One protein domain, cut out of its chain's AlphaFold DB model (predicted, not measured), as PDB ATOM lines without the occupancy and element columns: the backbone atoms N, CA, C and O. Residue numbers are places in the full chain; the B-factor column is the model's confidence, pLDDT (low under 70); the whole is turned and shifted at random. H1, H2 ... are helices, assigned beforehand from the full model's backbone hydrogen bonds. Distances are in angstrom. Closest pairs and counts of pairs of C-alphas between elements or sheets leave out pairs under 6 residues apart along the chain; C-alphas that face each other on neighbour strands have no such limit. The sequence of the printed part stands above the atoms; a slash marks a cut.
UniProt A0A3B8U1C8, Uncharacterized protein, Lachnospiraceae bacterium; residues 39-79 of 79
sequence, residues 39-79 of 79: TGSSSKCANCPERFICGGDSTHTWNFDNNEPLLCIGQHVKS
ATOM      1  N   THR A  39     -51.083  37.206  32.075       95.31
ATOM      2  CA  THR A  39     -51.949  38.123  31.322       95.31
ATOM      3  C   THR A  39     -53.425  37.805  31.495       95.31
ATOM      4  O   THR A  39     -54.230  38.725  31.599       95.31
ATOM      5  N   GLY A  40     -53.777  36.523  31.628       94.88
ATOM      6  CA  GLY A  40     -55.158  36.092  31.858       94.88
ATOM      7  C   GLY A  40     -55.761  36.580  33.175       94.88
ATOM      8  O   GLY A  40     -56.979  36.651  33.289       94.88
ATOM      9  N   SER A  41     -54.928  36.947  34.152       93.25
ATOM     10  CA  SER A  41     -55.380  37.474  35.446       93.25
ATOM     11  C   SER A  41     -55.398  39.005  35.519       93.25
ATOM     12  O   SER A  41     -55.888  39.561  36.500       93.25
ATOM     13  N   SER A  42     -54.863  39.694  34.508       95.38
ATOM     14  CA  SER A  42     -54.807  41.155  34.477       95.38
ATOM     15  C   SER A  42     -56.011  41.720  33.742       95.38
ATOM     16  O   SER A  42     -56.249  41.367  32.590       95.38
ATOM     17  N   SER A  43     -56.735  42.654  34.356       94.00
ATOM     18  CA  SER A  43     -57.879  43.323  33.722       94.00
ATOM     19  C   SER A  43     -57.491  44.067  32.435       94.00
ATOM     20  O   SER A  43     -58.273  44.090  31.486       94.00
ATOM     21  N   LYS A  44     -56.264  44.607  32.360       93.25
ATOM     22  CA  LYS A  44     -55.726  45.279  31.163       93.25
ATOM     23  C   LYS A  44     -55.355  44.312  30.038       93.25
ATOM     24  O   LYS A  44     -55.459  44.672  28.868       93.25
ATOM     25  N   CYS A  45     -54.889  43.107  30.370       95.62
ATOM     26  CA  CYS A  45     -54.338  42.179  29.378       95.62
ATOM     27  C   CYS A  45     -55.273  41.024  29.014       95.62
ATOM     28  O   CYS A  45     -55.122  40.479  27.924       95.62
ATOM     29  N   ALA A  46     -56.224  40.645  29.872       96.44
ATOM     30  CA  ALA A  46     -57.008  39.417  29.720       96.44
ATOM     31  C   ALA A  46     -57.712  39.321  28.357       96.44
ATOM     32  O   ALA A  46     -57.683  38.257  27.737       96.44
ATOM     33  N   ASN A  47     -58.247  40.447  27.877       95.06
ATOM     34  CA  ASN A  47     -58.952  40.572  26.598       95.06
ATOM     35  C   ASN A  47     -58.111  41.246  25.495       95.06
ATOM     36  O   ASN A  47     -58.651  41.628  24.460       95.06
ATOM     37  N   CYS A  48     -56.806  41.445  25.708       94.50
ATOM     38  CA  CYS A  48     -55.932  42.057  24.709       94.50
ATOM     39  C   CYS A  48     -55.549  41.021  23.635       94.50
ATOM     40  O   CYS A  48     -54.963  39.996  23.994       94.50
ATOM     41  N   PRO A  49     -55.811  41.276  22.336       93.50
ATOM     42  CA  PRO A  49     -55.448  40.346  21.258       93.50
ATOM     43  C   PRO A  49     -53.944  40.050  21.200       93.50
ATOM     44  O   PRO A  49     -53.535  38.928  20.921       93.50
ATOM     45  N   GLU A  50     -53.123  41.036  21.563       93.19
ATOM     46  CA  GLU A  50     -51.659  40.972  21.499       93.19
ATOM     47  C   GLU A  50     -51.014  40.365  22.761       93.19
ATOM     48  O   GLU A  50     -49.787  40.333  22.886       93.19
ATOM     49  N   ARG A  51     -51.805  39.887  23.736       93.25
ATOM     50  CA  ARG A  51     -51.283  39.431  25.044       93.25
ATOM     51  C   ARG A  51     -50.242  38.316  24.937       93.25
ATOM     52  O   ARG A  51     -49.340  38.258  25.766       93.25
ATOM     53  N   PHE A  52     -50.348  37.455  23.923       91.62
ATOM     54  CA  PHE A  52     -49.402  36.360  23.690       91.62
ATOM     55  C   PHE A  52     -48.094  36.829  23.047       91.62
ATOM     56  O   PHE A  52     -47.094  36.127  23.144       91.62
ATOM     57  N   ILE A  53     -48.084  38.018  22.435       91.62
ATOM     58  CA  ILE A  53     -46.875  38.626  21.873       91.62
ATOM     59  C   ILE A  53     -46.069  39.303  22.981       91.62
ATOM     60  O   ILE A  53     -44.863  39.100  23.082       91.62
ATOM     61  N   CYS A  54     -46.727  40.098  23.830       92.56
ATOM     62  CA  CYS A  54     -46.031  40.885  24.852       92.56
ATOM     63  C   CYS A  54     -45.922  40.201  26.222       92.56
ATOM     64  O   CYS A  54     -45.166  40.673  27.067       92.56
ATOM     65  N   GLY A  55     -46.711  39.156  26.497       92.81
ATOM     66  CA  GLY A  55     -46.735  38.467  27.795       92.81
ATOM     67  C   GLY A  55     -47.187  39.339  28.976       92.81
ATOM     68  O   GLY A  55     -47.015  38.957  30.136       92.81
ATOM     69  N   GLY A  56     -47.777  40.510  28.704       92.56
ATOM     70  CA  GLY A  56     -48.101  41.503  29.727       92.56
ATOM     71  C   GLY A  56     -46.871  42.254  30.231       92.56
ATOM     72  O   GLY A  56     -46.787  42.515  31.426       92.56
ATOM     73  N   ASP A  57     -45.931  42.585  29.341       91.50
ATOM     74  CA  ASP A  57     -44.712  43.361  29.629       91.50
ATOM     75  C   ASP A  57     -43.682  42.613  30.507       91.50
ATOM     76  O   ASP A  57     -43.886  41.465  30.905       91.50
ATOM     77  N   SER A  58     -42.544  43.244  30.794       91.81
ATOM     78  CA  SER A  58     -41.506  42.732  31.689       91.81
ATOM     79  C   SER A  58     -41.923  42.773  33.165       91.81
ATOM     80  O   SER A  58     -42.865  43.453  33.568       91.81
ATOM     81  N   THR A  59     -41.219  42.034  34.025       93.81
ATOM     82  CA  THR A  59     -41.436  42.132  35.480       93.81
ATOM     83  C   THR A  59     -40.835  43.401  36.088       93.81
ATOM     84  O   THR A  59     -41.307  43.843  37.131       93.81
ATOM     85  N   HIS A  60     -39.862  44.020  35.416       92.81
ATOM     86  CA  HIS A  60     -39.289  45.316  35.805       92.81
ATOM     87  C   HIS A  60     -40.354  46.414  35.944       92.81
ATOM     88  O   HIS A  60     -40.280  47.265  36.823       92.81
ATOM     89  N   THR A  61     -41.387  46.348  35.109       93.31
ATOM     90  CA  THR A  61     -42.458  47.343  34.973       93.31
ATOM     91  C   THR A  61     -43.830  46.772  35.339       93.31
ATOM     92  O   THR A  61     -44.863  47.348  34.997       93.31
ATOM     93  N   TRP A  62     -43.881  45.643  36.052       94.00
ATOM     94  CA  TRP A  62     -45.143  45.047  36.488       94.00
ATOM     95  C   TRP A  62     -45.588  45.589  37.844       94.00
ATOM     96  O   TRP A  62     -44.858  45.502  38.835       94.00
ATOM     97  N   ASN A  63     -46.826  46.076  37.915       94.88
ATOM     98  CA  ASN A  63     -47.465  46.416  39.174       94.88
ATOM     99  C   ASN A  63     -48.105  45.158  39.776       94.88
ATOM    100  O   ASN A  63     -49.181  44.723  39.365       94.88
ATOM    101  N   PHE A  64     -47.430  44.577  40.765       93.12
ATOM    102  CA  PHE A  64     -47.902  43.385  41.469       93.12
ATOM    103  C   PHE A  64     -49.141  43.630  42.336       93.12
ATOM    104  O   PHE A  64     -49.916  42.697  42.516       93.12
ATOM    105  N   ASP A  65     -49.346  44.849  42.840       94.06
ATOM    106  CA  ASP A  65     -50.482  45.161  43.717       94.06
ATOM    107  C   ASP A  65     -51.782  45.286  42.915       94.06
ATOM    108  O   ASP A  65     -52.825  44.792  43.334       94.06
ATOM    109  N   ASN A  66     -51.696  45.866  41.716       95.12
ATOM    110  CA  ASN A  66     -52.841  46.028  40.813       95.12
ATOM    111  C   ASN A  66     -52.946  44.919  39.752       95.12
ATOM    112  O   ASN A  66     -53.884  44.906  38.958       95.12
ATOM    113  N   ASN A  67     -51.987  43.990  39.729       94.44
ATOM    114  CA  ASN A  67     -51.883  42.903  38.760       94.44
ATOM    115  C   ASN A  67     -51.964  43.371  37.292       94.44
ATOM    116  O   ASN A  67     -52.767  42.878  36.493       94.44
ATOM    117  N   GLU A  68     -51.134  44.345  36.931       95.06
ATOM    118  CA  GLU A  68     -51.157  44.965  35.606       95.06
ATOM    119  C   GLU A  68     -49.798  45.546  35.192       95.06
ATOM    120  O   GLU A  68     -48.973  45.860  36.056       95.06
ATOM    121  N   PRO A  69     -49.540  45.724  33.882       94.31
ATOM    122  CA  PRO A  69     -48.330  46.399  33.442       94.31
ATOM    123  C   PRO A  69     -48.438  47.908  33.704       94.31
ATOM    124  O   PRO A  69     -49.483  48.522  33.457       94.31
ATOM    125  N   LEU A  70     -47.347  48.516  34.178       93.75
ATOM    126  CA  LEU A  70     -47.226  49.973  34.290       93.75
ATOM    127  C   LEU A  70     -47.083  50.630  32.914       93.75
ATOM    128  O   LEU A  70     -47.522  51.763  32.732       93.75
ATOM    129  N   LEU A  71     -46.500  49.913  31.949       91.25
ATOM    130  CA  LEU A  71     -46.285  50.371  30.583       91.25
ATOM    131  C   LEU A  71     -46.903  49.386  29.584       91.25
ATOM    132  O   LEU A  71     -46.659  48.186  29.639       91.25
ATOM    133  N   CYS A  72     -47.681  49.887  28.625       91.81
ATOM    134  CA  CYS A  72     -48.203  49.076  27.527       91.81
ATOM    135  C   CYS A  72     -47.722  49.639  26.189       91.81
ATOM    136  O   CYS A  72     -48.276  50.615  25.691       91.81
ATOM    137  N   ILE A  73     -46.713  49.011  25.577       87.75
ATOM    138  CA  ILE A  73     -46.114  49.494  24.318       87.75
ATOM    139  C   ILE A  73     -47.165  49.658  23.209       87.75
ATOM    140  O   ILE A  73     -47.156  50.666  22.510       87.75
ATOM    141  N   GLY A  74     -48.134  48.744  23.090       85.94
ATOM    142  CA  GLY A  74     -49.213  48.853  22.097       85.94
ATOM    143  C   GLY A  74     -50.076  50.119  22.230       85.94
ATOM    144  O   GLY A  74     -50.686  50.552  21.257       85.94
ATOM    145  N   GLN A  75     -50.103  50.756  23.406       84.88
ATOM    146  CA  GLN A  75     -50.770  52.046  23.615       84.88
ATOM    147  C   GLN A  75     -49.892  53.247  23.223       84.88
ATOM    148  O   GLN A  75     -50.425  54.332  23.007       84.88
ATOM    149  N   HIS A  76     -48.576  53.056  23.092       79.62
ATOM    150  CA  HIS A  76     -47.593  54.101  22.781       79.62
ATOM    151  C   HIS A  76     -47.049  54.049  21.344       79.62
ATOM    152  O   HIS A  76     -46.408  54.999  20.913       79.62
ATOM    153  N   VAL A  77     -47.322  52.982  20.586       69.50
ATOM    154  CA  VAL A  77     -46.898  52.826  19.175       69.50
ATOM    155  C   VAL A  77     -47.933  53.398  18.184       69.50
ATOM    156  O   VAL A  77     -47.865  53.158  16.985       69.50
ATOM    157  N   LYS A  78     -48.896  54.208  18.642       51.47
ATOM    158  CA  LYS A  78     -49.809  54.914  17.729       51.47
ATOM    159  C   LYS A  78     -49.104  56.103  17.061       51.47
ATOM    160  O   LYS A  78     -49.056  57.186  17.642       51.47
ATOM    161  N   SER A  79     -48.614  55.881  15.839       48.44
ATOM    162  CA  SER A  79     -48.494  56.886  14.769       48.44
ATOM    163  C   SER A  79     -49.410  56.501  13.619       48.44
ATOM    164  O   SER A  79     -49.278  55.334  13.181       48.44
TER     165      SER A  79
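AT A GLANCE: This is residues 39 to 79 of the 79 residues of an uncharacterized protein of Lachnospiraceae bacterium (UniProt A0A3B8U1C8). Little regular structure is here: a winding chain of loops with two one-turn helices, H1 and then H2, set apart from each other. Between them the chain folds back on itself, residues 62 to 63 pairing antiparallel with residues 68 to 69. The printed part has 41 residues, only 8 of them in named elements, with no named strand; the class is all helix. It is compact, with a radius of gyration of the C-alphas of 9.7 A, yet elongated, spanning 31 by 19 by 14 A.

HOW THE PARTS SIT: Go from Thr 39 through residues 39 to 50, which hold no named element, to H1, residues 51 to 54. H2, residues 73 to 76, is apart from it. Both are too short for an O i to N i+4 pair; the one O i to N i+3 pair is within hydrogen-bond range in H2 but not in H1.

IN THESE COORDINATES: Find C-alpha 51 at (-51.283, 39.431, 25.044); from there H1 runs 5.5 A to C-alpha 54. H2 runs 5.1 A from C-alpha 73 to C-alpha 76 at (-47.593, 54.101, 22.781).

THE WHOLE: Look at Asp 65 and Ser 79: their C-alphas, the two farthest apart, are 31.3 A apart. The link from H1 to H2 is long, 18 residues. The printed part has no cut; pLDDT is under 70 at residues 77 to 79.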